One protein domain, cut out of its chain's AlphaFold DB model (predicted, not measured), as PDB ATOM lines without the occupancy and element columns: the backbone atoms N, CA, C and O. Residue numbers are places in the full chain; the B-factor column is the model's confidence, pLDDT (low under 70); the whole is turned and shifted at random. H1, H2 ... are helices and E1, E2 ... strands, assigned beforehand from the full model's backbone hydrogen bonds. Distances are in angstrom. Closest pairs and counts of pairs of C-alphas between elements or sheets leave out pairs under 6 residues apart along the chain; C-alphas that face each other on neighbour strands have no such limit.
ATOM      1  N   VAL A 241      35.924 -52.546   3.463       93.31
ATOM      2  CA  VAL A 241      34.583 -52.474   4.062       93.31
ATOM      3  C   VAL A 241      34.259 -53.801   4.732       93.31
ATOM      4  O   VAL A 241      34.042 -54.807   4.056       93.31
ATOM      5  N   TRP A 242      34.157 -53.788   6.057       94.56
ATOM      6  CA  TRP A 242      33.810 -54.948   6.874       94.56
ATOM      7  C   TRP A 242      32.336 -54.875   7.270       94.56
ATOM      8  O   TRP A 242      31.910 -53.919   7.918       94.56
ATOM      9  N   ILE A 243      31.533 -55.866   6.871       97.44
ATOM     10  CA  ILE A 243      30.093 -55.898   7.170       97.44
ATOM     11  C   ILE A 243      29.836 -56.846   8.340       97.44
ATOM     12  O   ILE A 243      29.750 -58.063   8.164       97.44
ATOM     13  N   VAL A 244      29.631 -56.275   9.524       98.69
ATOM     14  CA  VAL A 244      29.201 -56.988  10.726       98.69
ATOM     15  C   VAL A 244      27.799 -57.546  10.498       98.69
ATOM     16  O   VAL A 244      26.830 -56.801  10.335       98.69
ATOM     17  N   ASN A 245      27.677 -58.869  10.486       98.38
ATOM     18  CA  ASN A 245      26.428 -59.584  10.211       98.38
ATOM     19  C   ASN A 245      25.948 -60.436  11.396       98.38
ATOM     20  O   ASN A 245      24.950 -61.146  11.286       98.38
ATOM     21  N   SER A 246      26.623 -60.336  12.543       98.31
ATOM     22  CA  SER A 246      26.280 -61.055  13.764       98.31
ATOM     23  C   SER A 246      26.420 -60.169  14.994       98.31
ATOM     24  O   SER A 246      27.335 -59.355  15.093       98.31
ATOM     25  N   ALA A 247      25.502 -60.352  15.946       97.81
ATOM     26  CA  ALA A 247      25.554 -59.706  17.256       97.81
ATOM     27  C   ALA A 247      26.403 -60.491  18.280       97.81
ATOM     28  O   ALA A 247      26.439 -60.134  19.456       97.81
ATOM     29  N   ALA A 248      27.047 -61.586  17.859       97.62
ATOM     30  CA  ALA A 248      28.009 -62.298  18.691       97.62
ATOM     31  C   ALA A 248      29.296 -61.474  18.899       97.62
ATOM     32  O   ALA A 248      29.565 -60.514  18.181       97.62
ATOM     33  N   ASP A 249      30.108 -61.885  19.874       96.69
ATOM     34  CA  ASP A 249      31.378 -61.240  20.246       96.69
ATOM     35  C   ASP A 249      32.570 -62.213  20.119       96.69
ATOM     36  O   ASP A 249      33.485 -62.235  20.937       96.69
ATOM     37  N   ALA A 250      32.533 -63.095  19.118       96.19
ATOM     38  CA  ALA A 250      33.641 -64.004  18.829       96.19
ATOM     39  C   ALA A 250      34.748 -63.288  18.040       96.19
ATOM     40  O   ALA A 250      34.452 -62.423  17.218       96.19
ATOM     41  N   ALA A 251      36.006 -63.645  18.302       94.31
ATOM     42  CA  ALA A 251      37.162 -63.134  17.571       94.31
ATOM     43  C   ALA A 251      37.234 -63.701  16.146       94.31
ATOM     44  O   ALA A 251      36.637 -64.746  15.853       94.31
ATOM     45  N   ASP A 252      37.999 -63.020  15.299       93.25
ATOM     46  CA  ASP A 252      38.445 -63.563  14.025       93.25
ATOM     47  C   ASP A 252      39.293 -64.837  14.230       93.25
ATOM     48  O   ASP A 252      39.919 -65.022  15.280       93.25
ATOM     49  N   ILE A 253      39.277 -65.746  13.252       91.25
ATOM     50  CA  ILE A 253      40.136 -66.936  13.251       91.25
ATOM     51  C   ILE A 253      41.598 -66.524  13.034       91.25
ATOM     52  O   ILE A 253      42.473 -67.031  13.742       91.25
ATOM     53  N   VAL A 254      41.856 -65.645  12.061       86.75
ATOM     54  CA  VAL A 254      43.167 -65.077  11.726       86.75
ATOM     55  C   VAL A 254      42.930 -63.737  11.026       86.75
ATOM     56  O   VAL A 254      42.271 -63.761   9.998       86.75
ATOM     57  N   PRO A 255      43.545 -62.631  11.482       81.19
ATOM     58  CA  PRO A 255      43.551 -61.370  10.742       81.19
ATOM     59  C   PRO A 255      44.175 -61.536   9.344       81.19
ATOM     60  O   PRO A 255      45.402 -61.543   9.208       81.19
ATOM     61  N   ASP A 256      43.350 -61.774   8.323       84.31
ATOM     62  CA  ASP A 256      43.776 -62.196   6.978       84.31
ATOM     63  C   ASP A 256      43.028 -61.494   5.829       84.31
ATOM     64  O   ASP A 256      42.989 -61.995   4.702       84.31
ATOM     65  N   GLU A 257      42.481 -60.307   6.105       85.69
ATOM     66  CA  GLU A 257      41.593 -59.520   5.240       85.69
ATOM     67  C   GLU A 257      40.227 -60.190   4.993       85.69
ATOM     68  O   GLU A 257      39.488 -59.820   4.070       85.69
ATOM     69  N   VAL A 258      39.848 -61.176   5.813       89.75
ATOM     70  CA  VAL A 258      38.546 -61.842   5.747       89.75
ATOM     71  C   VAL A 258      37.907 -61.901   7.127       89.75
ATOM     72  O   VAL A 258      38.061 -62.872   7.851       89.75
ATOM     73  N   CYS A 259      37.038 -60.930   7.427       93.50
ATOM     74  CA  CYS A 259      36.268 -60.937   8.674       93.50
ATOM     75  C   CYS A 259      35.393 -62.198   8.803       93.50
ATOM     76  O   CYS A 259      34.318 -62.302   8.189       93.50
ATOM     77  N   LYS A 260      35.848 -63.163   9.603       96.06
ATOM     78  CA  LYS A 260      35.237 -64.476   9.743       96.06
ATOM     79  C   LYS A 260      35.628 -65.158  11.052       96.06
ATOM     80  O   LYS A 260      36.723 -65.686  11.221       96.06
ATOM     81  N   THR A 261      34.650 -65.319  11.937       96.31
ATOM     82  CA  THR A 261      34.819 -66.135  13.146       96.31
ATOM     83  C   THR A 261      34.751 -67.637  12.842       96.31
ATOM     84  O   THR A 261      34.373 -68.074  11.749       96.31
ATOM     85  N   VAL A 262      35.015 -68.465  13.860       94.62
ATOM     86  CA  VAL A 262      34.823 -69.929  13.816       94.62
ATOM     87  C   VAL A 262      33.419 -70.362  13.360       94.62
ATOM     88  O   VAL A 262      33.268 -71.439  12.784       94.62
ATOM     89  N   ASN A 263      32.396 -69.526  13.571       93.88
ATOM     90  CA  ASN A 263      31.019 -69.800  13.154       93.88
ATOM     91  C   ASN A 263      30.710 -69.322  11.722       93.88
ATOM     92  O   ASN A 263      29.609 -69.554  11.223       93.88
ATOM     93  N   GLY A 264      31.673 -68.691  11.045       94.25
ATOM     94  CA  GLY A 264      31.548 -68.206   9.671       94.25
ATOM     95  C   GLY A 264      30.838 -66.858   9.518       94.25
ATOM     96  O   GLY A 264      30.582 -66.449   8.387       94.25
ATOM     97  N   ASP A 265      30.508 -66.190  10.620       96.75
ATOM     98  CA  ASP A 265      29.965 -64.833  10.667       96.75
ATOM     99  C   ASP A 265      31.074 -63.778  10.834       96.75
ATOM    100  O   ASP A 265      32.207 -64.104  11.168       96.75
ATOM    101  N   CYS A 266      30.739 -62.509  10.598       98.00
ATOM    102  CA  CYS A 266      31.589 -61.353  10.877       98.00
ATOM    103  C   CYS A 266      30.986 -60.590  12.062       98.00
ATOM    104  O   CYS A 266      29.879 -60.045  11.972       98.00
ATOM    105  N   THR A 267      31.690 -60.590  13.192       98.56
ATOM    106  CA  THR A 267      31.326 -59.851  14.410       98.56
ATOM    107  C   THR A 267      32.011 -58.484  14.418       98.56
ATOM    108  O   THR A 267      32.954 -58.249  13.666       98.56
ATOM    109  N   LEU A 268      31.583 -57.576  15.303       98.44
ATOM    110  CA  LEU A 268      32.290 -56.303  15.498       98.44
ATOM    111  C   LEU A 268      33.742 -56.522  15.951       98.44
ATOM    112  O   LEU A 268      34.638 -55.838  15.470       98.44
ATOM    113  N   ARG A 269      33.981 -57.491  16.842       97.06
ATOM    114  CA  ARG A 269      35.328 -57.852  17.297       97.06
ATOM    115  C   ARG A 269      36.217 -58.284  16.132       97.06
ATOM    116  O   ARG A 269      37.299 -57.729  15.990       97.06
ATOM    117  N   ALA A 270      35.742 -59.214  15.305       96.69
ATOM    118  CA  ALA A 270      36.478 -59.677  14.132       96.69
ATOM    119  C   ALA A 270      36.738 -58.531  13.142       96.69
ATOM    120  O   ALA A 270      37.864 -58.328  12.713       96.69
ATOM    121  N   ALA A 271      35.733 -57.691  12.871       97.06
ATOM    122  CA  ALA A 271      35.882 -56.549  11.967       97.06
ATOM    123  C   ALA A 271      36.925 -55.522  12.448       97.06
ATOM    124  O   ALA A 271      37.624 -54.941  11.624       97.06
ATOM    125  N   ILE A 272      37.038 -55.287  13.762       95.94
ATOM    126  CA  ILE A 272      38.090 -54.419  14.318       95.94
ATOM    127  C   ILE A 272      39.468 -55.068  14.149       95.94
ATOM    128  O   ILE A 272      40.417 -54.372  13.806       95.94
ATOM    129  N   GLN A 273      39.584 -56.385  14.356       93.62
ATOM    130  CA  GLN A 273      40.851 -57.103  14.162       93.62
ATOM    131  C   GLN A 273      41.335 -57.001  12.710       93.62
ATOM    132  O   GLN A 273      42.503 -56.697  12.493       93.62
ATOM    133  N   GLU A 274      40.431 -57.143  11.737       92.69
ATOM    134  CA  GLU A 274      40.747 -56.920  10.319       92.69
ATOM    135  C   GLU A 274      41.120 -55.465  10.012       92.69
ATOM    136  O   GLU A 274      42.065 -55.196   9.273       92.69
ATOM    137  N   ALA A 275      40.398 -54.500  10.586       92.56
ATOM    138  CA  ALA A 275      40.679 -53.084  10.357       92.56
ATOM    139  C   ALA A 275      42.030 -52.639  10.945       92.56
ATOM    140  O   ALA A 275      42.679 -51.750  10.406       92.56
ATOM    141  N   ASN A 276      42.483 -53.257  12.037       89.56
ATOM    142  CA  ASN A 276      43.773 -52.923  12.637       89.56
ATOM    143  C   ASN A 276      44.971 -53.371  11.788       89.56
ATOM    144  O   ASN A 276      45.997 -52.699  11.806       89.56
ATOM    145  N   VAL A 277      44.851 -54.477  11.043       85.94
ATOM    146  CA  VAL A 277      45.938 -54.998  10.188       85.94
ATOM    147  C   VAL A 277      45.970 -54.373   8.789       85.94
ATOM    148  O   VAL A 277      46.941 -54.541   8.048       85.94
ATOM    149  N   SER A 278      44.916 -53.650   8.410       81.12
ATOM    150  CA  SER A 278      44.757 -53.014   7.102       81.12
ATOM    151  C   SER A 278      45.541 -51.697   6.996       81.12
ATOM    152  O   SER A 278      45.774 -50.987   7.972       81.12
ATOM    153  N   LEU A 279      45.972 -51.344   5.780       67.12
ATOM    154  CA  LEU A 279      46.812 -50.168   5.508       67.12
ATOM    155  C   LEU A 279      46.011 -48.920   5.077       67.12
ATOM    156  O   LEU A 279      46.555 -48.084   4.350       67.12
ATOM    157  N   GLY A 280      44.740 -48.760   5.472       68.25
ATOM    158  CA  GLY A 280      43.903 -47.661   4.969       68.25
ATOM    159  C   GLY A 280      42.676 -47.252   5.783       68.25
ATOM    160  O   GLY A 280      42.478 -47.649   6.922       68.25
ATOM    161  N   GLY A 281      41.868 -46.361   5.192       76.75
ATOM    162  CA  GLY A 281      40.678 -45.788   5.826       76.75
ATOM    163  C   GLY A 281      39.493 -46.744   5.805       76.75
ATOM    164  O   GLY A 281      38.636 -46.643   4.921       76.75
ATOM    165  N   ASP A 282      39.459 -47.686   6.735       88.75
ATOM    166  CA  ASP A 282      38.474 -48.762   6.740       88.75
ATOM    167  C   ASP A 282      37.084 -48.330   7.206       88.75
ATOM    168  O   ASP A 282      36.900 -47.382   7.973       88.75
ATOM    169  N   GLN A 283      36.073 -49.054   6.731       95.25
ATOM    170  CA  GLN A 283      34.673 -48.854   7.082       95.25
ATOM    171  C   GLN A 283      34.116 -50.127   7.718       95.25
ATOM    172  O   GLN A 283      33.917 -51.133   7.041       95.25
ATOM    173  N   ILE A 284      33.785 -50.067   9.001       98.00
ATOM    174  CA  ILE A 284      33.018 -51.102   9.692       98.00
ATOM    175  C   ILE A 284      31.538 -50.716   9.628       98.00
ATOM    176  O   ILE A 284      31.095 -49.724  10.217       98.00
ATOM    177  N   GLN A 285      30.780 -51.512   8.882       98.44
ATOM    178  CA  GLN A 285      29.347 -51.366   8.650       98.44
ATOM    179  C   GLN A 285      28.577 -52.521   9.296       98.44
ATOM    180  O   GLN A 285      29.148 -53.552   9.635       98.44
ATOM    181  N   PHE A 286      27.264 -52.375   9.434       98.75
ATOM    182  CA  PHE A 286      26.390 -53.337  10.094       98.75
ATOM    183  C   PHE A 286      25.248 -53.756   9.166       98.75
ATOM    184  O   PHE A 286      24.598 -52.928   8.530       98.75
ATOM    185  N   ASN A 287      24.993 -55.058   9.102       98.44
ATOM    186  CA  ASN A 287      23.840 -55.670   8.449       98.44
ATOM    187  C   ASN A 287      23.466 -56.967   9.183       98.44
ATOM    188  O   ASN A 287      23.444 -58.058   8.609       98.44
ATOM    189  N   ILE A 288      23.230 -56.855  10.488       98.62
ATOM    190  CA  ILE A 288      22.845 -57.974  11.344       98.62
ATOM    191  C   ILE A 288      21.395 -58.370  11.005       98.62
ATOM    192  O   ILE A 288      20.512 -57.508  11.044       98.62
ATOM    193  N   PRO A 289      21.109 -59.644  10.675       98.00
ATOM    194  CA  PRO A 289      19.756 -60.094  10.371       98.00
ATOM    195  C   PRO A 289      18.794 -59.922  11.552       98.00
ATOM    196  O   PRO A 289      19.126 -60.219  12.699       98.00
ATOM    197  N   GLY A 290      17.563 -59.507  11.257       95.81
ATOM    198  CA  GLY A 290      16.496 -59.325  12.244       95.81
ATOM    199  C   GLY A 290      15.884 -57.927  12.194       95.81
ATOM    200  O   GLY A 290      16.234 -57.105  11.353       95.81
ATOM    201  N   VAL A 291      14.919 -57.677  13.080       93.75
ATOM    202  CA  VAL A 291      14.299 -56.357  13.261       93.75
ATOM    203  C   VAL A 291      14.546 -55.865  14.679       93.75
ATOM    204  O   VAL A 291      14.619 -56.662  15.609       93.75
ATOM    205  N   GLY A 292      14.579 -54.546  14.856       96.12
ATOM    206  CA  GLY A 292      14.752 -53.938  16.174       96.12
ATOM    207  C   GLY A 292      16.219 -53.755  16.544       96.12
ATOM    208  O   GLY A 292      17.059 -53.578  15.669       96.12
ATOM    209  N   VAL A 293      16.485 -53.694  17.846       98.38
ATOM    210  CA  VAL A 293      17.821 -53.455  18.394       98.38
ATOM    211  C   VAL A 293      18.616 -54.762  18.407       98.38
ATOM    212  O   VAL A 293      18.111 -55.799  18.835       98.38
ATOM    213  N   HIS A 294      19.865 -54.690  17.962       98.62
ATOM    214  CA  HIS A 294      20.854 -55.755  18.006       98.62
ATOM    215  C   HIS A 294      21.865 -55.441  19.109       98.62
ATOM    216  O   HIS A 294      22.695 -54.541  18.975       98.62
ATOM    217  N   THR A 295      21.782 -56.184  20.210       98.38
ATOM    218  CA  THR A 295      22.693 -56.034  21.348       98.38
ATOM    219  C   THR A 295      23.885 -56.975  21.201       98.38
ATOM    220  O   THR A 295      23.735 -58.193  21.286       98.38
ATOM    221  N   ILE A 296      25.070 -56.397  21.036       98.50
ATOM    222  CA  ILE A 296      26.365 -57.068  21.120       98.50
ATOM    223  C   ILE A 296      26.746 -57.133  22.600       98.50
ATOM    224  O   ILE A 296      27.149 -56.140  23.212       98.50
ATOM    225  N   GLN A 297      26.564 -58.309  23.200       97.19
ATOM    226  CA  GLN A 297      26.949 -58.550  24.588       97.19
ATOM    227  C   GLN A 297      28.437 -58.884  24.654       97.19
ATOM    228  O   GLN A 297      28.848 -59.963  24.231       97.19
ATOM    229  N   LEU A 298      29.220 -57.992  25.260       95.38
ATOM    230  CA  LEU A 298      30.655 -58.200  25.401       95.38
ATOM    231  C   LEU A 298      30.959 -59.398  26.310       95.38
ATOM    232  O   LEU A 298      30.435 -59.539  27.430       95.38
ATOM    233  N   THR A 299      31.822 -60.265  25.800       91.31
ATOM    234  CA  THR A 299      32.444 -61.381  26.510       91.31
ATOM    235  C   THR A 299      33.803 -60.990  27.083       91.31
ATOM    236  O   THR A 299      34.146 -61.494  28.154       91.31
ATOM    237  N   ASP A 300      34.476 -60.034  26.436       87.50
ATOM    238  CA  ASP A 300      35.712 -59.361  26.848       87.50
ATOM    239  C   ASP A 300      35.734 -57.912  26.308       87.50
ATOM    240  O   ASP A 300      34.851 -57.534  25.532       87.50
ATOM    241  N   GLU A 301      36.727 -57.095  26.666       87.69
ATOM    242  CA  GLU A 301      36.936 -55.777  26.041       87.69
ATOM    243  C   GLU A 301      37.104 -55.915  24.521       87.69
ATOM    244  O   GLU A 301      37.673 -56.901  24.043       87.69
ATOM    245  N   LEU A 302      36.575 -54.967  23.739       93.88
ATOM    246  CA  LEU A 302      36.817 -54.957  22.292       93.88
ATOM    247  C   LEU A 302      38.308 -54.697  22.004       93.88
ATOM    248  O   LEU A 302      38.963 -54.009  22.792       93.88
ATOM    249  N   PRO A 303      38.847 -55.207  20.880       92.19
ATOM    250  CA  PRO A 303      40.213 -54.903  20.470       92.19
ATOM    251  C   PRO A 303      40.428 -53.386  20.363       92.19
ATOM    252  O   PRO A 303      39.526 -52.648  19.956       92.19
ATOM    253  N   THR A 304      41.616 -52.917  20.747       90.94
ATOM    254  CA  THR A 304      41.990 -51.501  20.634       90.94
ATOM    255  C   THR A 304      42.094 -51.103  19.164       90.94
ATOM    256  O   THR A 304      42.684 -51.835  18.385       90.94
ATOM    257  N   LEU A 305      41.577 -49.936  18.782       93.50
ATOM    258  CA  LEU A 305      41.756 -49.367  17.444       93.50
ATOM    259  C   LEU A 305      43.192 -48.834  17.290       93.50
ATOM    260  O   LEU A 305      43.496 -47.736  17.781       93.50
ATOM    261  N   SER A 306      44.061 -49.596  16.617       89.44
ATOM    262  CA  SER A 306      45.492 -49.292  16.412       89.44
ATOM    263  C   SER A 306      45.840 -48.831  14.989       89.44
ATOM    264  O   SER A 306      46.755 -48.024  14.847       89.44
ATOM    265  N   GLY A 307      45.078 -49.232  13.963       85.31
ATOM    266  CA  GLY A 307      45.395 -48.917  12.557       85.31
ATOM    267  C   GLY A 307      45.172 -47.451  12.136       85.31
ATOM    268  O   GLY A 307      45.836 -46.939  11.234       85.31
ATOM    269  N   GLY A 308      44.276 -46.734  12.825       88.81
ATOM    270  CA  GLY A 308      43.875 -45.363  12.488       88.81
ATOM    271  C   GLY A 308      43.014 -45.266  11.221       88.81
ATOM    272  O   GLY A 308      42.944 -46.185  10.417       88.81
ATOM    273  N   HIS A 309      42.343 -44.130  11.020       92.56
ATOM    274  CA  HIS A 309      41.413 -43.899   9.895       92.56
ATOM    275  C   HIS A 309      40.210 -44.863   9.829       92.56
ATOM    276  O   HIS A 309      39.559 -44.971   8.788       92.56
ATOM    277  N   ILE A 310      39.860 -45.526  10.934       95.75
ATOM    278  CA  ILE A 310      38.774 -46.507  10.971       95.75
ATOM    279  C   ILE A 310      37.448 -45.793  11.244       95.75
ATOM    280  O   ILE A 310      37.277 -45.109  12.254       95.75
ATOM    281  N   THR A 311      36.472 -45.964  10.355       97.81
ATOM    282  CA  THR A 311      35.095 -45.498  10.558       97.81
ATOM    283  C   THR A 311      34.200 -46.658  10.963       97.81
ATOM    284  O   THR A 311      33.964 -47.568  10.177       97.81
ATOM    285  N   ILE A 312      33.620 -46.588  12.156       98.62
ATOM    286  CA  ILE A 312      32.574 -47.493  12.627       98.62
ATOM    287  C   ILE A 312      31.241 -46.748  12.548       98.62
ATOM    288  O   ILE A 312      31.003 -45.818  13.324       98.62
ATOM    289  N   ASP A 313      30.375 -47.129  11.602       98.56
ATOM    290  CA  ASP A 313      29.086 -46.459  11.372       98.56
ATOM    291  C   ASP A 313      27.900 -47.386  11.659       98.56
ATOM    292  O   ASP A 313      27.409 -48.105  10.788       98.56
ATOM    293  N   GLY A 314      27.379 -47.311  12.884       98.56
ATOM    294  CA  GLY A 314      26.163 -48.004  13.304       98.56
ATOM    295  C   GLY A 314      24.910 -47.601  12.519       98.56
ATOM    296  O   GLY A 314      23.983 -48.404  12.422       98.56
ATOM    297  N   TYR A 315      24.883 -46.423  11.875       98.56
ATOM    298  CA  TYR A 315      23.768 -45.998  11.012       98.56
ATOM    299  C   TYR A 315      23.699 -46.748   9.675       98.56
ATOM    300  O   TYR A 315      22.808 -46.494   8.865       98.56
ATOM    301  N   THR A 316      24.624 -47.671   9.419       98.50
ATOM    302  CA  THR A 316      24.539 -48.575   8.266       98.50
ATOM    303  C   THR A 316      23.596 -49.755   8.513       98.50
ATOM    304  O   THR A 316      23.050 -50.289   7.548       98.50
ATOM    305  N   GLN A 317      23.303 -50.095   9.779       98.75
ATOM    306  CA  GLN A 317      22.336 -51.143  10.116       98.75
ATOM    307  C   GLN A 317      20.949 -50.799   9.547       98.75
ATOM    308  O   GLN A 317      20.402 -49.729   9.864       98.75
ATOM    309  N   PRO A 318      20.320 -51.700   8.764       98.44
ATOM    310  CA  PRO A 318      18.986 -51.481   8.227       98.44
ATOM    311  C   PRO A 318      17.953 -51.080   9.284       98.44
ATOM    312  O   PRO A 318      17.761 -51.733  10.309       98.44
ATOM    313  N   GLY A 319      17.249 -49.986   8.995       97.44
ATOM    314  CA  GLY A 319      16.219 -49.408   9.851       97.44
ATOM    315  C   GLY A 319      16.717 -48.302  10.782       97.44
ATOM    316  O   GLY A 319      15.883 -47.581  11.328       97.44
ATOM    317  N   THR A 320      18.019 -48.122  10.983       98.00
ATOM    318  CA  THR A 320      18.510 -46.976  11.761       98.00
ATOM    319  C   THR A 320      18.092 -45.637  11.139       98.00
ATOM    320  O   THR A 320      17.650 -45.554   9.992       98.00
ATOM    321  N   GLY A 321      18.196 -44.564  11.920       97.62
ATOM    322  CA  GLY A 321      17.906 -43.213  11.452       97.62
ATOM    323  C   GLY A 321      18.765 -42.193  12.179       97.62
ATOM    324  O   GLY A 321      18.765 -42.158  13.406       97.62
ATOM    325  N   ARG A 322      19.487 -41.358  11.429       98.25
ATOM    326  CA  ARG A 322      20.293 -40.261  11.987       98.25
ATOM    327  C   ARG A 322      19.401 -39.203  12.629       98.25
ATOM    328  O   ARG A 322      18.278 -38.977  12.174       98.25
ATOM    329  N   ASN A 323      19.911 -38.525  13.658       98.31
ATOM    330  CA  ASN A 323      19.178 -37.418  14.263       98.31
ATOM    331  C   ASN A 323      18.920 -36.302  13.233       98.31
ATOM    332  O   ASN A 323      19.822 -35.836  12.538       98.31
ATOM    333  N   THR A 324      17.671 -35.853  13.171       97.50
ATOM    334  CA  THR A 324      17.205 -34.753  12.310       97.50
ATOM    335  C   THR A 324      16.660 -33.576  13.113       97.50
ATOM    336  O   THR A 324      16.435 -32.496  12.555       97.50
ATOM    337  N   SER A 325      16.454 -33.761  14.417       96.19
ATOM    338  CA  SER A 325      15.951 -32.728  15.313       96.19
ATOM    339  C   SER A 325      17.047 -31.718  15.664       96.19
ATOM    340  O   SER A 325      18.196 -32.078  15.923       96.19
ATOM    341  N   ALA A 326      16.681 -30.434  15.669       93.06
ATOM    342  CA  ALA A 326      17.572 -29.351  16.078       93.06
ATOM    343  C   ALA A 326      17.771 -29.299  17.601       93.06
ATOM    344  O   ALA A 326      18.809 -28.838  18.056       93.06
ATOM    345  N   ILE A 327      16.786 -29.772  18.369       92.06
ATOM    346  CA  ILE A 327      16.686 -29.557  19.818       92.06
ATOM    347  C   ILE A 327      16.935 -30.867  20.571       92.06
ATOM    348  O   ILE A 327      17.906 -30.995  21.304       92.06
ATOM    349  N   THR A 328      16.075 -31.866  20.360       95.44
ATOM    350  CA  THR A 328      16.236 -33.219  20.917       95.44
ATOM    351  C   THR A 328      17.152 -34.073  20.041       95.44
ATOM    352  O   THR A 328      17.446 -33.698  18.904       95.44
ATOM    353  N   SER A 329      17.498 -35.274  20.508       97.06
ATOM    354  CA  SER A 329      17.946 -36.364  19.645       97.06
ATOM    355  C   SER A 329      16.787 -37.319  19.341       97.06
ATOM    356  O   SER A 329      16.189 -37.913  20.238       97.06
ATOM    357  N   ASN A 330      16.430 -37.436  18.060       97.31
ATOM    358  CA  ASN A 330      15.491 -38.440  17.550       97.31
ATOM    359  C   ASN A 330      16.202 -39.557  16.770       97.31
ATOM    360  O   ASN A 330      15.556 -40.242  15.974       97.31
ATOM    361  N   ALA A 331      17.513 -39.724  16.983       98.06
ATOM    362  CA  ALA A 331      18.272 -40.815  16.389       98.06
ATOM    363  C   ALA A 331      17.630 -42.166  16.739       98.06
ATOM    364  O   ALA A 331      17.311 -42.440  17.896       98.06
ATOM    365  N   ARG A 332      17.447 -43.017  15.728       98.06
ATOM    366  CA  ARG A 332      17.056 -44.418  15.893       98.06
ATOM    367  C   ARG A 332      18.319 -45.268  15.829       98.06
ATOM    368  O   ARG A 332      18.727 -45.683  14.744       98.06
ATOM    369  N   ILE A 333      18.918 -45.493  16.994       98.38
ATOM    370  CA  ILE A 333      20.063 -46.388  17.183       98.38
ATOM    371  C   ILE A 333      19.557 -47.833  17.219       98.38
ATOM    372  O   ILE A 333      18.540 -48.106  17.852       98.38
ATOM    373  N   LEU A 334      20.235 -48.748  16.521       98.69
ATOM    374  CA  LEU A 334      19.899 -50.181  16.537       98.69
ATOM    375  C   LEU A 334      21.071 -51.084  16.901       98.69
ATOM    376  O   LEU A 334      20.845 -52.273  17.074       98.69
ATOM    377  N   ILE A 335      22.287 -50.558  17.013       98.81
ATOM    378  CA  ILE A 335      23.444 -51.335  17.449       98.81
ATOM    379  C   ILE A 335      23.790 -50.913  18.870       98.81
ATOM    380  O   ILE A 335      24.109 -49.753  19.133       98.81
ATOM    381  N   GLU A 336      23.704 -51.873  19.779       98.31
ATOM    382  CA  GLU A 336      24.031 -51.709  21.186       98.31
ATOM    383  C   GLU A 336      25.299 -52.483  21.527       98.31
ATOM    384  O   GLU A 336      25.392 -53.673  21.242       98.31
ATOM    385  N   ILE A 337      26.241 -51.834  22.202       98.56
ATOM    386  CA  ILE A 337      27.416 -52.451  22.809       98.56
ATOM    387  C   ILE A 337      27.183 -52.462  24.313       98.56
ATOM    388  O   ILE A 337      27.140 -51.416  24.971       98.56
ATOM    389  N   LYS A 338      27.002 -53.666  24.855       96.50
ATOM    390  CA  LYS A 338      26.626 -53.870  26.250       96.50
ATOM    391  C   LYS A 338      27.742 -54.558  27.021       96.50
ATOM    392  O   LYS A 338      28.130 -55.684  26.706       96.50
ATOM    393  N   GLY A 339      28.201 -53.902  28.081       91.88
ATOM    394  CA  GLY A 339      29.154 -54.467  29.034       91.88
ATOM    395  C   GLY A 339      28.500 -55.321  30.124       91.88
ATOM    396  O   GLY A 339      27.366 -55.797  30.001       91.88
ATOM    397  N   ARG A 340      29.227 -55.512  31.229       86.44
ATOM    398  CA  ARG A 340      28.788 -56.291  32.403       86.44
ATOM    399  C   ARG A 340      28.603 -55.451  33.678       86.44
ATOM    400  O   ARG A 340      28.474 -56.027  34.752       86.44
ATOM    401  N   GLY A 341      28.557 -54.127  33.557       83.38
ATOM    402  CA  GLY A 341      28.443 -53.164  34.658       83.38
ATOM    403  C   GLY A 341      29.684 -52.286  34.804       83.38
ATOM    404  O   GLY A 341      30.690 -52.535  34.146       83.38
ATOM    405  N   VAL A 342      29.597 -51.270  35.670       77.19
ATOM    406  CA  VAL A 342      30.735 -50.402  36.040       77.19
ATOM    407  C   VAL A 342      31.697 -51.160  36.954       77.19
ATOM    408  O   VAL A 342      32.892 -51.217  36.682       77.19
ATOM    409  N   MET A 343      31.150 -51.813  37.983       74.31
ATOM    410  CA  MET A 343      31.867 -52.667  38.928       74.31
ATOM    411  C   MET A 343      31.244 -54.064  38.944       74.31
ATOM    412  O   MET A 343      30.021 -54.223  38.944       74.31
ATOM    413  N   LYS A 344      32.089 -55.089  38.957       68.38
ATOM    414  CA  LYS A 344      31.717 -56.495  39.106       68.38
ATOM    415  C   LYS A 344      31.493 -56.821  40.586       68.38
ATOM    416  O   LYS A 344      31.993 -56.148  41.482       68.38
ATOM    417  N   SER A 345      30.778 -57.916  40.851       63.75
ATOM    418  CA  SER A 345      30.520 -58.409  42.214       63.75
ATOM    419  C   SER A 345      31.785 -58.815  42.984       63.75
ATOM    420  O   SER A 345      31.726 -58.986  44.196       63.75
ATOM    421  N   ASP A 346      32.909 -59.004  42.289       60.97
ATOM    422  CA  ASP A 346      34.231 -59.278  42.863       60.97
ATOM    423  C   ASP A 346      35.025 -57.996  43.190       60.97
ATOM    424  O   ASP A 346      36.179 -58.084  43.606       60.97
ATOM    425  N   GLY A 347      34.421 -56.814  43.016       63.16
ATOM    426  CA  GLY A 347      35.050 -55.519  43.267       63.16
ATOM    427  C   GLY A 347      35.958 -55.029  42.138       63.16
ATOM    428  O   GLY A 347      36.615 -54.006  42.308       63.16
ATOM    429  N   LYS A 348      36.009 -55.719  40.989       66.25
ATOM    430  CA  LYS A 348      36.802 -55.287  39.833       66.25
ATOM    431  C   LYS A 348      35.974 -54.452  38.849       66.25
ATOM    432  O   LYS A 348      34.806 -54.763  38.627       66.25
ATOM    433  N   PRO A 349      36.571 -53.464  38.175       68.94
ATOM    434  CA  PRO A 349      35.969 -52.789  37.032       68.94
ATOM    435  C   PRO A 349      35.415 -53.718  35.941       68.94
ATOM    436  O   PRO A 349      35.907 -54.830  35.695       68.94
ATOM    437  N   GLY A 350      34.351 -53.243  35.295       80.56
ATOM    438  CA  GLY A 350      33.773 -53.819  34.085       80.56
ATOM    439  C   GLY A 350      34.646 -53.631  32.844       80.56
ATOM    440  O   GLY A 350      35.845 -53.400  32.938       80.56
ATOM    441  N   PHE A 351      34.031 -53.755  31.669       87.12
ATOM    442  CA  PHE A 351      34.724 -53.622  30.386       87.12
ATOM    443  C   PHE A 351      34.690 -52.187  29.873       87.12
ATOM    444  O   PHE A 351      33.678 -51.495  30.037       87.12
ATOM    445  N   ILE A 352      35.764 -51.775  29.207       90.31
ATOM    446  CA  ILE A 352      35.751 -50.625  28.304       90.31
ATOM    447  C   ILE A 352      35.073 -51.034  26.990       90.31
ATOM    448  O   ILE A 352      35.351 -52.101  26.443       90.31
ATOM    449  N   GLY A 353      34.161 -50.194  26.493       94.00
ATOM    450  CA  GLY A 353      33.414 -50.459  25.263       94.00
ATOM    451  C   GLY A 353      34.298 -50.383  24.023       94.00
ATOM    452  O   GLY A 353      34.327 -51.330  23.251       94.00
ATOM    453  N   MET A 354      35.030 -49.281  23.844       95.81
ATOM    454  CA  MET A 354      36.010 -49.101  22.763       95.81
ATOM    455  C   MET A 354      37.238 -48.326  23.243       95.81
ATOM    456  O   MET A 354      37.099 -47.354  23.986       95.81
ATOM    457  N   ARG A 355      38.425 -48.728  22.769       94.06
ATOM    458  CA  ARG A 355      39.711 -48.064  23.031       94.06
ATOM    459  C   ARG A 355      40.304 -47.538  21.729       94.06
ATOM    460  O   ARG A 355      40.381 -48.285  20.758       94.06
ATOM    461  N   LEU A 356      40.689 -46.265  21.699       95.31
ATOM    462  CA  LEU A 356      41.283 -45.595  20.540       95.31
ATOM    463  C   LEU A 356      42.656 -45.048  20.934       95.31
ATOM    464  O   LEU A 356      42.739 -44.134  21.757       95.31
ATOM    465  N   ILE A 357      43.713 -45.585  20.323       91.56
ATOM    466  CA  ILE A 357      45.097 -45.107  20.512       91.56
ATOM    467  C   ILE A 357      45.717 -44.531  19.232       91.56
ATOM    468  O   ILE A 357      46.822 -43.994  19.255       91.56
ATOM    469  N   SER A 358      44.991 -44.654  18.122       91.25
ATOM    470  CA  SER A 358      45.386 -44.264  16.774       91.25
ATOM    471  C   SER A 358      44.593 -43.041  16.292       91.25
ATOM    472  O   SER A 358      43.586 -42.672  16.917       91.25
ATOM    473  N   PRO A 359      45.033 -42.371  15.214       94.06
ATOM    474  CA  PRO A 359      44.418 -41.126  14.781       94.06
ATOM    475  C   PRO A 359      43.268 -41.326  13.787       94.06
ATOM    476  O   PRO A 359      43.119 -42.387  13.180       94.06
ATOM    477  N   ASN A 360      42.505 -40.258  13.543       95.50
ATOM    478  CA  ASN A 360      41.517 -40.149  12.460       95.50
ATOM    479  C   ASN A 360      40.385 -41.193  12.480       95.50
ATOM    480  O   ASN A 360      39.756 -41.445  11.449       95.50
ATOM    481  N   ASN A 361      40.091 -41.812  13.625       97.62
ATOM    482  CA  ASN A 361      38.973 -42.744  13.719       97.62
ATOM    483  C   ASN A 361      37.645 -41.993  13.846       97.62
ATOM    484  O   ASN A 361      37.574 -40.906  14.423       97.62
ATOM    485  N   VAL A 362      36.563 -42.606  13.363       98.44
ATOM    486  CA  VAL A 362      35.207 -42.098  13.567       98.44
ATOM    487  C   VAL A 362      34.301 -43.175  14.138       98.44
ATOM    488  O   VAL A 362      34.075 -44.195  13.498       98.44
ATOM    489  N   VAL A 363      33.701 -42.913  15.296       98.81
ATOM    490  CA  VAL A 363      32.713 -43.802  15.921       98.81
ATOM    491  C   VAL A 363      31.358 -43.108  15.917       98.81
ATOM    492  O   VAL A 363      31.217 -42.023  16.491       98.81
ATOM    493  N   ARG A 364      30.353 -43.705  15.264       98.62
ATOM    494  CA  ARG A 364      29.017 -43.103  15.160       98.62
ATOM    495  C   ARG A 364      27.863 -44.097  15.146       98.62
ATOM    496  O   ARG A 364      27.992 -45.207  14.643       98.62
ATOM    497  N   GLY A 365      26.696 -43.649  15.610       98.62
ATOM    498  CA  GLY A 365      25.437 -44.394  15.492       98.62
ATOM    499  C   GLY A 365      25.328 -45.634  16.377       98.62
ATOM    500  O   GLY A 365      24.568 -46.544  16.041       98.62
ATOM    501  N   LEU A 366      26.063 -45.675  17.488       98.75
ATOM    502  CA  LEU A 366      26.084 -46.785  18.442       98.75
ATOM    503  C   LEU A 366      25.521 -46.356  19.804       98.75
ATOM    504  O   LEU A 366      25.580 -45.180  20.169       98.75
ATOM    505  N   ALA A 367      25.000 -47.320  20.563       98.81
ATOM    506  CA  ALA A 367      24.657 -47.154  21.974       98.81
ATOM    507  C   ALA A 367      25.637 -47.948  22.852       98.81
ATOM    508  O   ALA A 367      25.753 -49.159  22.686       98.81
ATOM    509  N   PHE A 368      26.317 -47.292  23.791       98.25
ATOM    510  CA  PHE A 368      27.252 -47.896  24.747       98.25
ATOM    511  C   PHE A 368      26.650 -47.834  26.145       98.25
ATOM    512  O   PHE A 368      26.411 -46.737  26.643       98.25
ATOM    513  N   TYR A 369      26.424 -48.966  26.814       94.88
ATOM    514  CA  TYR A 369      25.866 -48.939  28.172       94.88
ATOM    515  C   TYR A 369      26.236 -50.153  29.019       94.88
ATOM    516  O   TYR A 369      26.663 -51.197  28.519       94.88
ATOM    517  N   ASN A 370      26.043 -50.004  30.334       91.50
ATOM    518  CA  ASN A 370      26.425 -51.000  31.333       91.50
ATOM    519  C   ASN A 370      27.918 -51.381  31.227       91.50
ATOM    520  O   ASN A 370      28.272 -52.558  31.275       91.50
ATOM    521  N   LEU A 371      28.781 -50.385  31.023       90.62
ATOM    522  CA  LEU A 371      30.231 -50.509  30.834       90.62
ATOM    523  C   LEU A 371      30.968 -49.805  31.978       90.62
ATOM    524  O   LEU A 371      30.386 -48.958  32.651       90.62
ATOM    525  N   TYR A 372      32.245 -50.139  32.171       86.75
ATOM    526  CA  TYR A 372      33.145 -49.351  33.017       86.75
ATOM    527  C   TYR A 372      33.433 -48.000  32.371       86.75
ATOM    528  O   TYR A 372      33.245 -46.967  33.003       86.75
ATOM    529  N   ARG A 373      33.795 -48.019  31.081       90.12
ATOM    530  CA  ARG A 373      33.849 -46.827  30.232       90.12
ATOM    531  C   ARG A 373      33.169 -47.088  28.903       90.12
ATOM    532  O   ARG A 373      33.334 -48.170  28.340       90.12
ATOM    533  N   GLY A 374      32.432 -46.109  28.388       95.38
ATOM    534  CA  GLY A 374      31.851 -46.205  27.048       95.38
ATOM    535  C   GLY A 374      32.947 -46.232  25.986       95.38
ATOM    536  O   GLY A 374      33.154 -47.246  25.319       95.38
ATOM    537  N   ILE A 375      33.677 -45.122  25.874       98.00
ATOM    538  CA  ILE A 375      34.770 -44.938  24.913       98.00
ATOM    539  C   ILE A 375      35.976 -44.326  25.633       98.00
ATOM    540  O   ILE A 375      35.834 -43.337  26.353       98.00
ATOM    541  N   HIS A 376      37.164 -44.893  25.423       95.69
ATOM    542  CA  HIS A 376      38.429 -44.395  25.962       95.69
ATOM    543  C   HIS A 376      39.383 -44.041  24.814       95.69
ATOM    544  O   HIS A 376      39.754 -44.900  24.020       95.69
ATOM    545  N   ILE A 377      39.764 -42.769  24.720       96.56
ATOM    546  CA  ILE A 377      40.742 -42.242  23.766       96.56
ATOM    547  C   ILE A 377      42.003 -41.876  24.547       96.56
ATOM    548  O   ILE A 377      41.960 -41.049  25.458       96.56
ATOM    549  N   SER A 378      43.128 -42.502  24.231       89.75
ATOM    550  CA  SER A 378      44.364 -42.313  24.991       89.75
ATOM    551  C   SER A 378      45.577 -42.547  24.125       89.75
ATOM    552  O   SER A 378      45.540 -43.494  23.352       89.75
ATOM    553  N   SER A 379      46.642 -41.768  24.320       84.00
ATOM    554  CA  SER A 379      47.922 -41.775  23.581       84.00
ATOM    555  C   SER A 379      48.127 -40.460  22.838       84.00
ATOM    556  O   SER A 379      47.186 -39.873  22.308       84.00
ATOM    557  N   ARG A 380      49.391 -40.052  22.703       84.31
ATOM    558  CA  ARG A 380      49.811 -38.935  21.843       84.31
ATOM    559  C   ARG A 380      49.521 -39.179  20.358       84.31
ATOM    560  O   ARG A 380      49.396 -38.222  19.601       84.31
ATOM    561  N   ASN A 381      49.368 -40.441  19.953       87.00
ATOM    562  CA  ASN A 381      48.999 -40.822  18.587       87.00
ATOM    563  C   ASN A 381      47.482 -40.809  18.349       87.00
ATOM    564  O   ASN A 381      47.044 -40.936  17.208       87.00
ATOM    565  N   ALA A 382      46.669 -40.618  19.392       94.06
ATOM    566  CA  ALA A 382      45.216 -40.584  19.291       94.06
ATOM    567  C   ALA A 382      44.710 -39.171  18.956       94.06
ATOM    568  O   ALA A 382      44.018 -38.540  19.759       94.06
ATOM    569  N   TYR A 383      45.064 -38.660  17.774       96.19
ATOM    570  CA  TYR A 383      44.661 -37.327  17.319       96.19
ATOM    571  C   TYR A 383      43.568 -37.346  16.244       96.19
ATOM    572  O   TYR A 383      43.396 -38.329  15.528       96.19
ATOM    573  N   ASP A 384      42.802 -36.259  16.140       98.00
ATOM    574  CA  ASP A 384      41.760 -36.059  15.115       98.00
ATOM    575  C   ASP A 384      40.658 -37.149  15.105       98.00
ATOM    576  O   ASP A 384      40.043 -37.453  14.082       98.00
ATOM    577  N   ASN A 385      40.375 -37.749  16.266       98.69
ATOM    578  CA  ASN A 385      39.299 -38.728  16.427       98.69
ATOM    579  C   ASN A 385      37.925 -38.042  16.537       98.69
ATOM    580  O   ASN A 385      37.788 -37.005  17.185       98.69
ATOM    581  N   THR A 386      36.882 -38.633  15.947       98.81
ATOM    582  CA  THR A 386      35.509 -38.097  15.962       98.81
ATOM    583  C   THR A 386      34.524 -39.068  16.604       98.81
ATOM    584  O   THR A 386      34.343 -40.194  16.141       98.81
ATOM    585  N   ILE A 387      33.809 -38.603  17.625       98.94
ATOM    586  CA  ILE A 387      32.712 -39.317  18.280       98.94
ATOM    587  C   ILE A 387      31.412 -38.566  17.988       98.94
ATOM    588  O   ILE A 387      31.206 -37.461  18.493       98.94
ATOM    589  N   ALA A 388      30.527 -39.144  17.176       98.56
ATOM    590  CA  ALA A 388      29.366 -38.429  16.640       98.56
ATOM    591  C   ALA A 388      28.077 -39.260  16.653       98.56
ATOM    592  O   ALA A 388      28.049 -40.406  16.221       98.56
ATOM    593  N   GLY A 389      26.965 -38.669  17.084       98.56
ATOM    594  CA  GLY A 389      25.640 -39.277  16.969       98.56
ATOM    595  C   GLY A 389      25.470 -40.586  17.743       98.56
ATOM    596  O   GLY A 389      24.688 -41.432  17.307       98.56
ATOM    597  N   ASN A 390      26.216 -40.780  18.832       98.88
ATOM    598  CA  ASN A 390      26.149 -41.956  19.697       98.88
ATOM    599  C   ASN A 390      25.298 -41.699  20.942       98.88
ATOM    600  O   ASN A 390      25.160 -40.559  21.394       98.88
ATOM    601  N   PHE A 391      24.779 -42.773  21.535       98.75
ATOM    602  CA  PHE A 391      24.262 -42.778  22.903       98.75
ATOM    603  C   PHE A 391      25.313 -43.435  23.807       98.75
ATOM    604  O   PHE A 391      25.735 -44.556  23.553       98.75
ATOM    605  N   ILE A 392      25.798 -42.732  24.825       98.69
ATOM    606  CA  ILE A 392      26.934 -43.151  25.653       98.69
ATOM    607  C   ILE A 392      26.521 -43.084  27.120       98.69
ATOM    608  O   ILE A 392      26.192 -42.018  27.635       98.69
ATOM    609  N   GLY A 393      26.524 -44.241  27.770       96.62
ATOM    610  CA  GLY A 393      26.003 -44.461  29.116       96.62
ATOM    611  C   GLY A 393      24.547 -44.923  29.161       96.62
ATOM    612  O   GLY A 393      24.101 -45.356  30.216       96.62
ATOM    613  N   THR A 394      23.823 -44.907  28.035       97.12
ATOM    614  CA  THR A 394      22.415 -45.326  27.933       97.12
ATOM    615  C   THR A 394      22.183 -46.271  26.751       97.12
ATOM    616  O   THR A 394      22.922 -46.271  25.768       97.12
ATOM    617  N   ASP A 395      21.133 -47.084  26.859       97.31
ATOM    618  CA  ASP A 395      20.645 -47.991  25.818       97.31
ATOM    619  C   ASP A 395      20.036 -47.237  24.620       97.31
ATOM    620  O   ASP A 395      19.814 -46.023  24.668       97.31
ATOM    621  N   ALA A 396      19.725 -47.953  23.534       97.31
ATOM    622  CA  ALA A 396      19.174 -47.365  22.310       97.31
ATOM    623  C   ALA A 396      17.800 -46.692  22.512       97.31
ATOM    624  O   ALA A 396      17.386 -45.856  21.704       97.31
ATOM    625  N   ALA A 397      17.088 -47.046  23.585       96.12
ATOM    626  CA  ALA A 397      15.824 -46.429  23.971       96.12
ATOM    627  C   ALA A 397      16.003 -45.125  24.773       96.12
ATOM    628  O   ALA A 397      15.045 -44.355  24.889       96.12
ATOM    629  N   GLY A 398      17.200 -44.851  25.304       95.81
ATOM    630  CA  GLY A 398      17.445 -43.698  26.170       95.81
ATOM    631  C   GLY A 398      16.807 -43.846  27.554       95.81
ATOM    632  O   GLY A 398      16.314 -42.859  28.102       95.81
ATOM    633  N   THR A 399      16.720 -45.077  28.064       94.75
ATOM    634  CA  THR A 399      16.040 -45.432  29.320       94.75
ATOM    635  C   THR A 399      16.950 -46.052  30.371       94.75
ATOM    636  O   THR A 399      16.581 -46.078  31.545       94.75
ATOM    637  N   PHE A 400      18.126 -46.540  29.984       93.62
ATOM    638  CA  PHE A 400      19.103 -47.056  30.937       93.62
ATOM    639  C   PHE A 400      19.835 -45.909  31.645       93.62
ATOM    640  O   PHE A 400      20.388 -45.024  31.005       93.62
ATOM    641  N   GLY A 401      19.902 -45.971  32.972       88.38
ATOM    642  CA  GLY A 401      20.816 -45.166  33.774       88.38
ATOM    643  C   GLY A 401      21.460 -46.042  34.837       88.38
ATOM    644  O   GLY A 401      20.791 -46.903  35.419       88.38
ATOM    645  N   TYR A 402      22.754 -45.848  35.077       83.81
ATOM    646  CA  TYR A 402      23.455 -46.558  36.138       83.81
ATOM    647  C   TYR A 402      22.806 -46.281  37.504       83.81
ATOM    648  O   TYR A 402      22.529 -45.138  37.859       83.81
ATOM    649  N   ASN A 403      22.538 -47.344  38.264       70.50
ATOM    650  CA  ASN A 403      21.829 -47.296  39.548       70.50
ATOM    651  C   ASN A 403      22.658 -47.838  40.727       70.50
ATOM    652  O   ASN A 403      22.100 -48.076  41.801       70.50
ATOM    653  N   GLY A 404      23.954 -48.093  40.515       65.81
ATOM    654  CA  GLY A 404      24.871 -48.489  41.582       65.81
ATOM    655  C   GLY A 404      25.251 -47.306  42.473       65.81
ATOM    656  O   GLY A 404      24.713 -46.209  42.324       65.81
ATOM    657  N   THR A 405      26.185 -47.517  43.403       58.56
ATOM    658  CA  THR A 405      26.729 -46.413  44.201       58.56
ATOM    659  C   THR A 405      27.321 -45.372  43.259       58.56
ATOM    660  O   THR A 405      28.127 -45.681  42.385       58.56
ATOM    661  N   ILE A 406      26.833 -44.150  43.397       49.44
ATOM    662  CA  ILE A 406      27.216 -43.001  42.593       49.44
ATOM    663  C   ILE A 406      28.538 -42.448  43.152       49.44
ATOM    664  O   ILE A 406      28.686 -42.376  44.371       49.44
ATOM    665  N   GLY A 407      29.489 -42.088  42.282       48.03
ATOM    666  CA  GLY A 407      30.817 -41.602  42.691       48.03
ATOM    667  C   GLY A 407      31.885 -42.692  42.847       48.03
ATOM    668  O   GLY A 407      32.951 -42.434  43.401       48.03
ATOM    669  N   GLU A 408      31.631 -43.909  42.350       51.47
ATOM    670  CA  GLU A 408      32.695 -44.904  42.179       51.47
ATOM    671  C   GLU A 408      33.715 -44.349  41.177       51.47
ATOM    672  O   GLU A 408      33.321 -43.870  40.102       51.47
ATOM    673  N   PRO A 409      35.017 -44.353  41.500       57.22
ATOM    674  CA  PRO A 409      35.996 -43.744  40.627       57.22
ATOM    675  C   PRO A 409      35.985 -44.491  39.282       57.22
ATOM    676  O   PRO A 409      35.914 -45.721  39.242       57.22
ATOM    677  N   PHE A 410      36.028 -43.731  38.181       66.19
ATOM    678  CA  PHE A 410      36.304 -44.200  36.814       66.19
ATOM    679  C   PHE A 410      35.150 -44.719  35.923       66.19
ATOM    680  O   PHE A 410      35.423 -45.139  34.793       66.19
ATOM    681  N   GLY A 411      33.887 -44.635  36.358       81.38
ATOM    682  CA  GLY A 411      32.689 -45.002  35.575       81.38
ATOM    683  C   GLY A 411      32.296 -44.039  34.436       81.38
ATOM    684  O   GLY A 411      31.120 -43.677  34.344       81.38
ATOM    685  N   TYR A 412      33.256 -43.573  33.630       91.50
ATOM    686  CA  TYR A 412      33.088 -42.470  32.669       91.50
ATOM    687  C   TYR A 412      32.339 -42.863  31.389       91.50
ATOM    688  O   TYR A 412      32.551 -43.943  30.839       91.50
ATOM    689  N   GLY A 413      31.549 -41.952  30.821       95.75
ATOM    690  CA  GLY A 413      30.993 -42.160  29.476       95.75
ATOM    691  C   GLY A 413      32.073 -42.120  28.395       95.75
ATOM    692  O   GLY A 413      32.309 -43.104  27.688       95.75
ATOM    693  N   LEU A 414      32.749 -40.979  28.303       98.06
ATOM    694  CA  LEU A 414      33.896 -40.726  27.434       98.06
ATOM    695  C   LEU A 414      35.105 -40.359  28.288       98.06
ATOM    696  O   LEU A 414      35.023 -39.435  29.090       98.06
ATOM    697  N   ASN A 415      36.231 -41.042  28.094       95.62
ATOM    698  CA  ASN A 415      37.487 -40.704  28.759       95.62
ATOM    699  C   ASN A 415      38.565 -40.364  27.729       95.62
ATOM    700  O   ASN A 415      38.841 -41.178  26.850       95.62
ATOM    701  N   ILE A 416      39.162 -39.176  27.832       96.69
ATOM    702  CA  ILE A 416      40.207 -38.692  26.923       96.69
ATOM    703  C   ILE A 416      41.434 -38.321  27.745       96.69
ATOM    704  O   ILE A 416      41.357 -37.450  28.606       96.69
ATOM    705  N   ASN A 417      42.571 -38.970  27.515       90.25
ATOM    706  CA  ASN A 417      43.772 -38.681  28.296       90.25
ATOM    707  C   ASN A 417      45.078 -39.024  27.579       90.25
ATOM    708  O   ASN A 417      45.114 -39.289  26.377       90.25
ATOM    709  N   SER A 418      46.171 -39.000  28.344       82.81
ATOM    710  CA  SER A 418      47.494 -39.468  27.924       82.81
ATOM    711  C   SER A 418      47.992 -38.812  26.628       82.81
ATOM    712  O   SER A 418      48.637 -39.466  25.810       82.81
ATOM    713  N   GLY A 419      47.693 -37.524  26.431       84.56
ATOM    714  CA  GLY A 419      48.203 -36.742  25.306       84.56
ATOM    715  C   GLY A 419      47.364 -36.789  24.029       84.56
ATOM    716  O   GLY A 419      47.844 -36.327  22.998       84.56
ATOM    717  N   ALA A 420      46.146 -37.332  24.067       94.69
ATOM    718  CA  ALA A 420      45.244 -37.321  22.916       94.69
ATOM    719  C   ALA A 420      44.899 -35.880  22.497       94.69
ATOM    720  O   ALA A 420      44.627 -35.030  23.347       94.69
ATOM    721  N   THR A 421      44.883 -35.586  21.194       97.94
ATOM    722  CA  THR A 421      44.660 -34.211  20.708       97.94
ATOM    723  C   THR A 421      43.533 -34.094  19.689       97.94
ATOM    724  O   THR A 421      43.154 -35.065  19.043       97.94
ATOM    725  N   ASN A 422      42.955 -32.899  19.561       98.12
ATOM    726  CA  ASN A 422      41.984 -32.551  18.513       98.12
ATOM    727  C   ASN A 422      40.780 -33.506  18.393       98.12
ATOM    728  O   ASN A 422      40.247 -33.726  17.307       98.12
ATOM    729  N   THR A 423      40.329 -34.098  19.502       98.62
ATOM    730  CA  THR A 423      39.155 -34.979  19.471       98.62
ATOM    731  C   THR A 423      37.879 -34.152  19.288       98.62
ATOM    732  O   THR A 423      37.633 -33.198  20.027       98.62
ATOM    733  N   ALA A 424      37.030 -34.534  18.336       98.75
ATOM    734  CA  ALA A 424      35.705 -33.958  18.141       98.75
ATOM    735  C   ALA A 424      34.637 -34.832  18.815       98.75
ATOM    736  O   ALA A 424      34.416 -35.976  18.421       98.75
ATOM    737  N   ILE A 425      33.945 -34.288  19.816       98.88
ATOM    738  CA  ILE A 425      32.775 -34.899  20.450       98.88
ATOM    739  C   ILE A 425      31.544 -34.107  20.026       98.88
ATOM    740  O   ILE A 425      31.266 -33.009  20.520       98.88
ATOM    741  N   GLY A 426      30.795 -34.698  19.106       98.50
ATOM    742  CA  GLY A 426      29.650 -34.088  18.457       98.50
ATOM    743  C   GLY A 426      30.046 -33.280  17.226       98.50
ATOM    744  O   GLY A 426      31.075 -33.533  16.602       98.50
ATOM    745  N   GLY A 427      29.204 -32.327  16.844       97.38
ATOM    746  CA  GLY A 427      29.369 -31.564  15.613       97.38
ATOM    747  C   GLY A 427      28.215 -30.600  15.374       97.38
ATOM    748  O   GLY A 427      27.208 -30.621  16.079       97.38
ATOM    749  N   THR A 428      28.356 -29.740  14.364       96.75
ATOM    750  CA  THR A 428      27.304 -28.784  13.976       96.75
ATOM    751  C   THR A 428      26.188 -29.435  13.162       96.75
ATOM    752  O   THR A 428      25.086 -28.887  13.065       96.75
ATOM    753  N   ALA A 429      26.420 -30.615  12.577       97.38
ATOM    754  CA  ALA A 429      25.343 -31.363  11.956       97.38
ATOM    755  C   ALA A 429      24.473 -31.998  13.043       97.38
ATOM    756  O   ALA A 429      24.956 -32.610  13.990       97.38
ATOM    757  N   ARG A 430      23.149 -31.936  12.870       96.62
ATOM    758  CA  ARG A 430      22.199 -32.539  13.821       96.62
ATOM    759  C   ARG A 430      22.470 -34.027  14.051       96.62
ATOM    760  O   ARG A 430      22.273 -34.507  15.161       96.62
ATOM    761  N   ALA A 431      22.931 -34.729  13.016       97.69
ATOM    762  CA  ALA A 431      23.280 -36.143  13.074       97.69
ATOM    763  C   ALA A 431      24.459 -36.447  14.015       97.69
ATOM    764  O   ALA A 431      24.562 -37.584  14.467       97.69
ATOM    765  N   ASP A 432      25.295 -35.456  14.330       98.44
ATOM    766  CA  ASP A 432      26.490 -35.635  15.152       98.44
ATOM    767  C   ASP A 432      26.191 -35.499  16.653       98.44
ATOM    768  O   ASP A 432      27.024 -35.873  17.473       98.44
ATOM    769  N   ARG A 433      24.995 -35.029  17.039       98.38
ATOM    770  CA  ARG A 433      24.575 -34.858  18.441       98.38
ATOM    771  C   ARG A 433      24.674 -36.173  19.216       98.38
ATOM    772  O   ARG A 433      23.822 -37.051  19.049       98.38
ATOM    773  N   ASN A 434      25.662 -36.283  20.102       98.88
ATOM    774  CA  ASN A 434      25.714 -37.384  21.057       98.88
ATOM    775  C   ASN A 434      24.744 -37.137  22.222       98.88
ATOM    776  O   ASN A 434      24.416 -35.993  22.557       98.88
ATOM    777  N   VAL A 435      24.324 -38.228  22.855       98.69
ATOM    778  CA  VAL A 435      23.671 -38.232  24.167       98.69
ATOM    779  C   VAL A 435      24.616 -38.936  25.134       98.69
ATOM    780  O   VAL A 435      24.852 -40.129  24.972       98.69
ATOM    781  N   VAL A 436      25.175 -38.215  26.105       98.75
ATOM    782  CA  VAL A 436      26.142 -38.744  27.084       98.75
ATOM    783  C   VAL A 436      25.507 -38.693  28.469       98.75
ATOM    784  O   VAL A 436      25.418 -37.639  29.097       98.75
ATOM    785  N   SER A 437      24.901 -39.791  28.903       97.25
ATOM    786  CA  SER A 437      23.965 -39.808  30.036       97.25
ATOM    787  C   SER A 437      23.877 -41.198  30.647       97.25
ATOM    788  O   SER A 437      24.052 -42.178  29.933       97.25
ATOM    789  N   GLY A 438      23.559 -41.298  31.937       94.44
ATOM    790  CA  GLY A 438      23.423 -42.587  32.623       94.44
ATOM    791  C   GLY A 438      24.749 -43.257  33.003       94.44
ATOM    792  O   GLY A 438      24.744 -44.447  33.323       94.44
ATOM    793  N   ASN A 439      25.865 -42.522  32.967       94.38
ATOM    794  CA  ASN A 439      27.191 -43.027  33.332       94.38
ATOM    795  C   ASN A 439      27.376 -43.092  34.858       94.38
ATOM    796  O   ASN A 439      26.720 -42.367  35.604       94.38
ATOM    797  N   GLY A 440      28.259 -43.978  35.333       90.25
ATOM    798  CA  GLY A 440      28.465 -44.205  36.772       90.25
ATOM    799  C   GLY A 440      29.258 -43.111  37.493       90.25
ATOM    800  O   GLY A 440      29.162 -42.991  38.713       90.25
TER     801      GLY A 440
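AT A GLANCE: This is residues 241 to 440 of the 787 residues of an uncharacterized protein of Chloroflexi bacterium (UniProt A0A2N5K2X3). With little regular structure, this is a short solenoid of stacked turns, its walls three sheets of parallel strands, with H1 over E1 and E2 at one end. Its 200 printed residues, 57 in named elements and mostly strand by class, run E1, H1, E2 to E12. It is compact, the radius of gyration of the C-alphas 15.7 A, spanning 43 by 41 by 36 A.

HOW THE PARTS SIT: The largest sheet runs E1, residues 241-244, E2, 283-286, E4, 311-313, E7, 362-364, E10, 386-388, and E12, 424-426; N 242 and O 283 are 2.8 A apart. H1, residues 268-277, is on this sheet at a height of 9.1 A, 5 of its 6 O i to N i+4 pairs within hydrogen-bond range. E3, 294-297, E5, 335-338, and E8, 366-369, form the second sheet; E6, 352-356, E9, 373-378, and E11, 414-417, the third.

IN THESE COORDINATES: C-alpha 241 is at (34.583, -52.474, 4.062) and C-alpha 426 at (29.650, -34.088, 18.457).

THE WHOLE: The printed part has no cut; E10 to E11 is among the long links; pLDDT is under 70 at residues 279-280, 344-349 and 404-410.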